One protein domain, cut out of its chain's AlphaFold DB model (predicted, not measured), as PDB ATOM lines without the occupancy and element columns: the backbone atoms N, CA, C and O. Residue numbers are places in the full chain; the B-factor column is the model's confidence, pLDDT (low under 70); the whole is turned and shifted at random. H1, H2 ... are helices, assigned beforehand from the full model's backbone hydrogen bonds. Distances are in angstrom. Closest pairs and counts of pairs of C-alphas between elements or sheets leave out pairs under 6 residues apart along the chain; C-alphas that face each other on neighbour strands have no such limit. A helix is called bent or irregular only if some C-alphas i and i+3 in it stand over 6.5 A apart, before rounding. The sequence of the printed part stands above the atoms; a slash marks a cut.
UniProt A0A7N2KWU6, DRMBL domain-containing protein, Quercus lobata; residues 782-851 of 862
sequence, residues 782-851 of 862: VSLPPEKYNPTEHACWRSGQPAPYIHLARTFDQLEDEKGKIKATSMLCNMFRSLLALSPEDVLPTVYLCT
ATOM      1  N   VAL A 782     275.128 296.302 265.156       83.06
ATOM      2  CA  VAL A 782     274.721 297.167 264.030       83.06
ATOM      3  C   VAL A 782     275.371 296.778 262.687       83.06
ATOM      4  O   VAL A 782     274.797 297.029 261.626       83.06
ATOM      5  N   SER A 783     276.525 296.101 262.719       82.31
ATOM      6  CA  SER A 783     277.257 295.597 261.545       82.31
ATOM      7  C   SER A 783     276.661 294.344 260.881       82.31
ATOM      8  O   SER A 783     277.106 293.961 259.795       82.31
ATOM      9  N   LEU A 784     275.659 293.706 261.499       84.38
ATOM     10  CA  LEU A 784     275.003 292.504 260.975       84.38
ATOM     11  C   LEU A 784     274.170 292.789 259.703       84.38
ATOM     12  O   LEU A 784     273.638 293.890 259.541       84.38
ATOM     13  N   PRO A 785     273.976 291.800 258.808       83.62
ATOM     14  CA  PRO A 785     273.034 291.921 257.692       83.62
ATOM     15  C   PRO A 785     271.605 292.254 258.171       83.62
ATOM     16  O   PRO A 785     271.206 291.748 259.225       83.62
ATOM     17  N   PRO A 786     270.795 293.041 257.431       84.12
ATOM     18  CA  PRO A 786     269.478 293.501 257.894       84.12
ATOM     19  C   PRO A 786     268.466 292.379 258.166       84.12
ATOM     20  O   PRO A 786     267.496 292.597 258.894       84.12
ATOM     21  N   GLU A 787     268.689 291.196 257.593       84.50
ATOM     22  CA  GLU A 787     267.905 289.967 257.776       84.50
ATOM     23  C   GLU A 787     268.283 289.215 259.062       84.50
ATOM     24  O   GLU A 787     267.531 288.363 259.525       84.50
ATOM     25  N   LYS A 788     269.458 289.519 259.629       84.12
ATOM     26  CA  LYS A 788     269.985 288.969 260.888       84.12
ATOM     27  C   LYS A 788     269.986 289.987 262.031       84.12
ATOM     28  O   LYS A 788     270.368 289.641 263.143       84.12
ATOM     29  N   TYR A 789     269.608 291.237 261.769       88.81
ATOM     30  CA  TYR A 789     269.557 292.292 262.772       88.81
ATOM     31  C   TYR A 789     268.146 292.428 263.358       88.81
ATOM     32  O   TYR A 789     267.219 292.821 262.641       88.81
ATOM     33  N   ASN A 790     267.992 292.133 264.655       86.94
ATOM     34  CA  ASN A 790     266.757 292.384 265.392       86.94
ATOM     35  C   ASN A 790     266.824 293.754 266.107       86.94
ATOM     36  O   ASN A 790     267.597 293.891 267.055       86.94
ATOM     37  N   PRO A 791     266.014 294.756 265.708       85.69
ATOM     38  CA  PRO A 791     266.093 296.113 266.255       85.69
ATOM     39  C   PRO A 791     265.807 296.260 267.755       85.69
ATOM     40  O   PRO A 791     266.176 297.276 268.332       85.69
ATOM     41  N   THR A 792     265.148 295.284 268.390       83.38
ATOM     42  CA  THR A 792     264.826 295.338 269.829       83.38
ATOM     43  C   THR A 792     265.754 294.493 270.702       83.38
ATOM     44  O   THR A 792     265.810 294.716 271.902       83.38
ATOM     45  N   GLU A 793     266.473 293.526 270.123       79.75
ATOM     46  CA  GLU A 793     267.392 292.626 270.852       79.75
ATOM     47  C   GLU A 793     268.868 292.991 270.630       79.75
ATOM     48  O   GLU A 793     269.720 292.684 271.458       79.75
ATOM     49  N   HIS A 794     269.193 293.638 269.506       83.12
ATOM     50  CA  HIS A 794     270.557 294.026 269.121       83.12
ATOM     51  C   HIS A 794     270.847 295.519 269.368       83.12
ATOM     52  O   HIS A 794     271.742 296.112 268.750       83.12
ATOM     53  N   ALA A 795     270.063 296.132 270.249       82.88
ATOM     54  CA  ALA A 795     270.181 297.505 270.707       82.88
ATOM     55  C   ALA A 795     270.556 297.505 272.195       82.88
ATOM     56  O   ALA A 795     270.035 296.708 272.970       82.88
ATOM     57  N   CYS A 796     271.461 298.391 272.603       80.31
ATOM     58  CA  CYS A 796     271.955 298.476 273.980       80.31
ATOM     59  C   CYS A 796     271.107 299.433 274.845       80.31
ATOM     60  O   CYS A 796     271.666 300.290 275.521       80.31
ATOM     61  N   TRP A 797     269.774 299.358 274.748       85.31
ATOM     62  CA  TRP A 797     268.798 300.073 275.590       85.31
ATOM     63  C   TRP A 797     267.385 299.490 275.406       85.31
ATOM     64  O   TRP A 797     267.176 298.623 274.555       85.31
ATOM     65  N   ARG A 798     266.408 299.939 276.206       80.00
ATOM     66  CA  ARG A 798     265.023 299.433 276.193       80.00
ATOM     67  C   ARG A 798     264.028 300.453 275.625       80.00
ATOM     68  O   ARG A 798     264.281 301.655 275.606       80.00
ATOM     69  N   SER A 799     262.874 299.961 275.170       81.44
ATOM     70  CA  SER A 799     261.823 300.793 274.565       81.44
ATOM     71  C   SER A 799     261.297 301.837 275.557       81.44
ATOM     72  O   SER A 799     261.041 301.514 276.717       81.44
ATOM     73  N   GLY A 800     261.159 303.084 275.104       73.38
ATOM     74  CA  GLY A 800     260.756 304.231 275.920       73.38
ATOM     75  C   GLY A 800     261.895 304.925 276.679       73.38
ATOM     76  O   GLY A 800     261.647 305.948 277.311       73.38
ATOM     77  N   GLN A 801     263.133 304.419 276.620       79.44
ATOM     78  CA  GLN A 801     264.313 305.144 277.109       79.44
ATOM     79  C   GLN A 801     264.905 306.027 275.993       79.44
ATOM     80  O   GLN A 801     264.819 305.640 274.826       79.44
ATOM     81  N   PRO A 802     265.549 307.165 276.312       78.44
ATOM     82  CA  PRO A 802     266.349 307.912 275.341       78.44
ATOM     83  C   PRO A 802     267.489 307.055 274.781       78.44
ATOM     84  O   PRO A 802     268.113 306.285 275.515       78.44
ATOM     85  N   ALA A 803     267.780 307.198 273.491       83.69
ATOM     86  CA  ALA A 803     268.822 306.440 272.814       83.69
ATOM     87  C   ALA A 803     270.227 306.829 273.327       83.69
ATOM     88  O   ALA A 803     270.632 307.987 273.183       83.69
ATOM     89  N   PRO A 804     271.026 305.896 273.887       81.19
ATOM     90  CA  PRO A 804     272.348 306.231 274.406       81.19
ATOM     91  C   PRO A 804     273.282 306.733 273.300       81.19
ATOM     92  O   PRO A 804     273.533 306.026 272.321       81.19
ATOM     93  N   TYR A 805     273.872 307.919 273.482       76.62
ATOM     94  CA  TYR A 805     274.780 308.538 272.503       76.62
ATOM     95  C   TYR A 805     275.945 307.616 272.091       76.62
ATOM     96  O   TYR A 805     276.364 307.615 270.934       76.62
ATOM     97  N   ILE A 806     276.409 306.755 273.004       78.12
ATOM     98  CA  ILE A 806     277.433 305.736 272.735       78.12
ATOM     99  C   ILE A 806     277.042 304.759 271.606       78.12
ATOM    100  O   ILE A 806     277.916 304.288 270.882       78.12
ATOM    101  N   HIS A 807     275.749 304.489 271.385       82.00
ATOM    102  CA  HIS A 807     275.288 303.640 270.282       82.00
ATOM    103  C   HIS A 807     275.440 304.329 268.917       82.00
ATOM    104  O   HIS A 807     275.879 303.705 267.946       82.00
ATOM    105  N   LEU A 808     275.130 305.629 268.852       85.00
ATOM    106  CA  LEU A 808     275.354 306.452 267.664       85.00
ATOM    107  C   LEU A 808     276.858 306.569 267.392       85.00
ATOM    108  O   LEU A 808     277.300 306.301 266.278       85.00
ATOM    109  N   ALA A 809     277.654 306.884 268.421       81.62
ATOM    110  CA  ALA A 809     279.107 307.014 268.321       81.62
ATOM    111  C   ALA A 809     279.773 305.731 267.792       81.62
ATOM    112  O   ALA A 809     280.486 305.790 266.795       81.62
ATOM    113  N   ARG A 810     279.461 304.560 268.374       81.56
ATOM    114  CA  ARG A 810     279.925 303.247 267.880       81.56
ATOM    115  C   ARG A 810     279.493 302.969 266.435       81.56
ATOM    116  O   ARG A 810     280.234 302.346 265.682       81.56
ATOM    117  N   THR A 811     278.304 303.422 266.032       87.00
ATOM    118  CA  THR A 811     277.837 303.267 264.646       87.00
ATOM    119  C   THR A 811     278.624 304.168 263.690       87.00
ATOM    120  O   THR A 811     278.994 303.715 262.610       87.00
ATOM    121  N   PHE A 812     278.921 305.414 264.073       87.38
ATOM    122  CA  PHE A 812     279.716 306.341 263.261       87.38
ATOM    123  C   PHE A 812     281.188 305.926 263.143       87.38
ATOM    124  O   PHE A 812     281.737 305.998 262.047       87.38
ATOM    125  N   ASP A 813     281.784 305.414 264.219       84.44
ATOM    126  CA  ASP A 813     283.145 304.864 264.248       84.44
ATOM    127  C   ASP A 813     283.308 303.733 263.209       84.44
ATOM    128  O   ASP A 813     284.111 303.826 262.278       84.44
ATOM    129  N   GLN A 814     282.414 302.735 263.235       82.75
ATOM    130  CA  GLN A 814     282.403 301.670 262.224       82.75
ATOM    131  C   GLN A 814     282.089 302.159 260.795       82.75
ATOM    132  O   GLN A 814     282.423 301.473 259.825       82.75
ATOM    133  N   LEU A 815     281.427 303.311 260.632       84.81
ATOM    134  CA  LEU A 815     281.143 303.911 259.324       84.81
ATOM    135  C   LEU A 815     282.336 304.681 258.743       84.81
ATOM    136  O   LEU A 815     282.416 304.789 257.519       84.81
ATOM    137  N   GLU A 816     283.260 305.187 259.568       84.25
ATOM    138  CA  GLU A 816     284.493 305.831 259.089       84.25
ATOM    139  C   GLU A 816     285.445 304.797 258.453       84.25
ATOM    140  O   GLU A 816     286.086 305.074 257.434       84.25
ATOM    141  N   ASP A 817     285.451 303.561 258.964       79.06
ATOM    142  CA  ASP A 817     286.260 302.465 258.417       79.06
ATOM    143  C   ASP A 817     285.641 301.745 257.196       79.06
ATOM    144  O   ASP A 817     286.364 301.136 256.385       79.06
ATOM    145  N   GLU A 818     284.314 301.814 257.029       86.19
ATOM    146  CA  GLU A 818     283.560 301.056 256.024       86.19
ATOM    147  C   GLU A 818     283.622 301.670 254.611       86.19
ATOM    148  O   GLU A 818     282.950 302.642 254.264       86.19
ATOM    149  N   LYS A 819     284.386 301.021 253.728       79.25
ATOM    150  CA  LYS A 819     284.623 301.471 252.342       79.25
ATOM    151  C   LYS A 819     283.520 301.051 251.352       79.25
ATOM    152  O   LYS A 819     283.486 301.533 250.218       79.25
ATOM    153  N   GLY A 820     282.613 300.156 251.743       83.38
ATOM    154  CA  GLY A 820     281.523 299.613 250.937       83.38
ATOM    155  C   GLY A 820     280.173 300.282 251.209       83.38
ATOM    156  O   GLY A 820     279.483 299.954 252.172       83.38
ATOM    157  N   LYS A 821     279.714 301.138 250.281       81.38
ATOM    158  CA  LYS A 821     278.450 301.903 250.398       81.38
ATOM    159  C   LYS A 821     277.224 301.071 250.823       81.38
ATOM    160  O   LYS A 821     276.382 301.575 251.562       81.38
ATOM    161  N   ILE A 822     277.108 299.825 250.353       81.75
ATOM    162  CA  ILE A 822     275.986 298.930 250.693       81.75
ATOM    163  C   ILE A 822     276.019 298.559 252.185       81.75
ATOM    164  O   ILE A 822     274.987 298.646 252.844       81.75
ATOM    165  N   LYS A 823     277.193 298.220 252.735       82.56
ATOM    166  CA  LYS A 823     277.357 297.877 254.155       82.56
ATOM    167  C   LYS A 823     277.198 299.111 255.049       82.56
ATOM    168  O   LYS A 823     276.457 299.043 256.023       82.56
ATOM    169  N   ALA A 824     277.726 300.265 254.638       85.38
ATOM    170  CA  ALA A 824     277.473 301.535 255.324       85.38
ATOM    171  C   ALA A 824     275.969 301.897 255.381       85.38
ATOM    172  O   ALA A 824     275.454 302.298 256.421       85.38
ATOM    173  N   THR A 825     275.228 301.688 254.283       85.69
ATOM    174  CA  THR A 825     273.765 301.882 254.273       85.69
ATOM    175  C   THR A 825     273.055 300.849 255.157       85.69
ATOM    176  O   THR A 825     272.145 301.217 255.889       85.69
ATOM    177  N   SER A 826     273.495 299.585 255.154       86.31
ATOM    178  CA  SER A 826     272.978 298.533 256.045       86.31
ATOM    179  C   SER A 826     273.101 298.911 257.524       86.31
ATOM    180  O   SER A 826     272.135 298.784 258.269       86.31
ATOM    181  N   MET A 827     274.267 299.412 257.938       88.44
ATOM    182  CA  MET A 827     274.549 299.799 259.324       88.44
ATOM    183  C   MET A 827     273.687 300.985 259.773       88.44
ATOM    184  O   MET A 827     273.030 300.904 260.809       88.44
ATOM    185  N   LEU A 828     273.583 302.036 258.951       89.88
ATOM    186  CA  LEU A 828     272.659 303.144 259.214       89.88
ATOM    187  C   LEU A 828     271.200 302.667 259.283       89.88
ATOM    188  O   LEU A 828     270.472 303.060 260.191       89.88
ATOM    189  N   CYS A 829     270.765 301.787 258.376       89.94
ATOM    190  CA  CYS A 829     269.419 301.213 258.419       89.94
ATOM    191  C   CYS A 829     269.162 300.385 259.687       89.94
ATOM    192  O   CYS A 829     268.050 300.430 260.203       89.94
ATOM    193  N   ASN A 830     270.152 299.656 260.201       92.38
ATOM    194  CA  ASN A 830     270.028 298.914 261.455       92.38
ATOM    195  C   ASN A 830     269.877 299.867 262.650       92.38
ATOM    196  O   ASN A 830     268.896 299.756 263.382       92.38
ATOM    197  N   MET A 831     270.761 300.864 262.781       93.00
ATOM    198  CA  MET A 831     270.672 301.896 263.827       93.00
ATOM    199  C   MET A 831     269.319 302.627 263.797       93.00
ATOM    200  O   MET A 831     268.635 302.711 264.814       93.00
ATOM    201  N   PHE A 832     268.880 303.098 262.623       93.75
ATOM    202  CA  PHE A 832     267.586 303.775 262.486       93.75
ATOM    203  C   PHE A 832     266.388 302.859 262.755       93.75
ATOM    204  O   PHE A 832     265.384 303.337 263.278       93.75
ATOM    205  N   ARG A 833     266.469 301.555 262.458       91.56
ATOM    206  CA  ARG A 833     265.416 300.597 262.838       91.56
ATOM    207  C   ARG A 833     265.305 300.447 264.356       91.56
ATOM    208  O   ARG A 833     264.187 300.327 264.841       91.56
ATOM    209  N   SER A 834     266.418 300.473 265.090       91.31
ATOM    210  CA  SER A 834     266.416 300.383 266.560       91.31
ATOM    211  C   SER A 834     265.886 301.658 267.202       91.31
ATOM    212  O   SER A 834     265.031 301.589 268.079       91.31
ATOM    213  N   LEU A 835     266.286 302.825 266.689       90.12
ATOM    214  CA  LEU A 835     265.707 304.113 267.086       90.12
ATOM    215  C   LEU A 835     264.189 304.137 266.836       90.12
ATOM    216  O   LEU A 835     263.425 304.392 267.757       90.12
ATOM    217  N   LEU A 836     263.724 303.743 265.647       89.31
ATOM    218  CA  LEU A 836     262.289 303.651 265.333       89.31
ATOM    219  C   LEU A 836     261.514 302.625 266.185       89.31
ATOM    220  O   LEU A 836     260.298 302.751 266.306       89.31
ATOM    221  N   ALA A 837     262.179 301.609 266.745       86.81
ATOM    222  CA  ALA A 837     261.550 300.571 267.566       86.81
ATOM    223  C   ALA A 837     261.573 300.874 269.077       86.81
ATOM    224  O   ALA A 837     260.733 300.358 269.819       86.81
ATOM    225  N   LEU A 838     262.537 301.673 269.542       87.88
ATOM    226  CA  LEU A 838     262.816 301.873 270.967       87.88
ATOM    227  C   LEU A 838     262.717 303.338 271.412       87.88
ATOM    228  O   LEU A 838     262.238 303.586 272.516       87.88
ATOM    229  N   SER A 839     263.111 304.288 270.560       89.19
ATOM    230  CA  SER A 839     263.173 305.726 270.871       89.19
ATOM    231  C   SER A 839     262.780 306.577 269.647       89.19
ATOM    232  O   SER A 839     263.643 307.205 269.028       89.19
ATOM    233  N   PRO A 840     261.492 306.590 269.239       87.75
ATOM    234  CA  PRO A 840     261.068 307.238 267.994       87.75
ATOM    235  C   PRO A 840     261.415 308.731 267.911       87.75
ATOM    236  O   PRO A 840     261.746 309.217 266.831       87.75
ATOM    237  N   GLU A 841     261.404 309.435 269.045       82.56
ATOM    238  CA  GLU A 841     261.731 310.865 269.129       82.56
ATOM    239  C   GLU A 841     263.209 311.152 268.787       82.56
ATOM    240  O   GLU A 841     263.516 312.135 268.111       82.56
ATOM    241  N   ASP A 842     264.132 310.249 269.148       86.44
ATOM    242  CA  ASP A 842     265.578 310.393 268.900       86.44
ATOM    243  C   ASP A 842     265.971 310.154 267.429       86.44
ATOM    244  O   ASP A 842     267.100 310.445 267.012       86.44
ATOM    245  N   VAL A 843     265.042 309.661 266.601       88.06
ATOM    246  CA  VAL A 843     265.260 309.459 265.160       88.06
ATOM    247  C   VAL A 843     265.593 310.783 264.473       88.06
ATOM    248  O   VAL A 843     266.517 310.825 263.658       88.06
ATOM    249  N   LEU A 844     264.882 311.868 264.798       81.25
ATOM    250  CA  LEU A 844     265.060 313.162 264.134       81.25
ATOM    251  C   LEU A 844     266.407 313.834 264.493       81.25
ATOM    252  O   LEU A 844     267.159 314.134 263.559       81.25
ATOM    253  N   PRO A 845     266.804 313.960 265.781       78.69
ATOM    254  CA  PRO A 845     268.169 314.330 266.165       78.69
ATOM    255  C   PRO A 845     269.241 313.469 265.485       78.69
ATOM    256  O   PRO A 845     270.230 313.993 264.968       78.69
ATOM    257  N   THR A 846     269.030 312.150 265.398       85.62
ATOM    258  CA  THR A 846     269.999 311.249 264.757       85.62
ATOM    259  C   THR A 846     270.108 311.479 263.246       85.62
ATOM    260  O   THR A 846     271.206 311.382 262.698       85.62
ATOM    261  N   VAL A 847     269.023 311.834 262.547       84.25
ATOM    262  CA  VAL A 847     269.071 312.230 261.124       84.25
ATOM    263  C   VAL A 847     269.891 313.511 260.929       84.25
ATOM    264  O   VAL A 847     270.654 313.603 259.961       84.25
ATOM    265  N   TYR A 848     269.800 314.479 261.845       78.88
ATOM    266  CA  TYR A 848     270.646 315.673 261.793       78.88
ATOM    267  C   TYR A 848     272.124 315.320 262.008       78.88
ATOM    268  O   TYR A 848     272.945 315.651 261.151       78.88
ATOM    269  N   LEU A 849     272.459 314.543 263.046       81.69
ATOM    270  CA  LEU A 849     273.833 314.077 263.286       81.69
ATOM    271  C   LEU A 849     274.400 313.308 262.077       81.69
ATOM    272  O   LEU A 849     275.481 313.637 261.591       81.69
ATOM    273  N   CYS A 850     273.627 312.383 261.494       82.38
ATOM    274  CA  CYS A 850     273.981 311.654 260.264       82.38
ATOM    275  C   CYS A 850     274.237 312.547 259.034       82.38
ATOM    276  O   CYS A 850     274.789 312.075 258.039       82.38
ATOM    277  N   THR A 851     273.808 313.812 259.057       79.00
ATOM    278  CA  THR A 851     274.009 314.779 257.966       79.00
ATOM    279  C   THR A 851     274.976 315.913 258.325       79.00
ATOM    280  O   THR A 851     275.111 316.857 257.543       79.00
TER     281      THR A 851
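This is residues 782 to 851 of the 862 residues of the protein "DRMBL domain-containing protein" of Quercus lobata (UniProt A0A7N2KWU6). Two helices lying side by side, H1 and H2, form a helical hairpin, and the shorter H3 folds back from the end of H2 and slants away from it. A long stretch with no named element, residues 782 to 804, comes first: residues 782 to 794 loop past H2 on the side away from H3, and the rest swings round the end of the hairpin into H1. The printed part has 70 residues with three named helices, H1, H2 and H3 in chain order, and no named strand; the class is all helix. The whole is compact, with a radius of gyration of the C-alphas of 11.2 A and spans of 33 by 26 by 16 A.

The printed part begins at Val 782, with its C-alpha at (274.721, 297.167, 264.030), and residues 782 to 804 hold no named element. H1 is residues 805 to 817, 19.2 A from its first to its last C-alpha, and begins at C-alpha 805 at (274.780, 308.538, 272.503). H2, the longest helix, is residues 821 to 838 and measures 25.8 A. H3 is residues 840 to 849, 15.2 A long, and ends at C-alpha 849 at (273.833, 314.077, 263.286). H3 is neither bent nor irregular, but only just: C-alphas 841 and 844 are 6.4 A apart.

H1 and H2 touch and form a helical hairpin; their closest C-alphas are those of Leu 815 and Ala 824, 5.9 A apart. They run opposite ways at a shallow tilt of 8 degrees, and H2 touches H1 with residues 824 to 831 alone. H2 and H3 also touch and form a helical hairpin, with the C-alphas of Leu 835 and Val 843 closest at 5.7 A. They run opposite ways at a shallow tilt of 34 degrees, only just short of steep, and H2 touches H3 with residues 832 to 836 alone. H1 and H3 are close but not clearly touching, with the C-alphas of Leu 808 and Thr 846 closest at 7.8 A; they run the same way at a steep tilt of 42 degrees. In H2 every O i to N i+4 pair is within hydrogen-bond range; in H1 8 of 9 are, and in H3 4 of 6.

The two C-alphas farthest apart are those of Gly 800 and Lys 819, at 33.7 A. The printed part has no cut. The links H1 to H2, of 3 residues, and H2 to H3, of 1 residue, are tight. The mean pLDDT of the printed part is 84.2, and no printed residue is under 70.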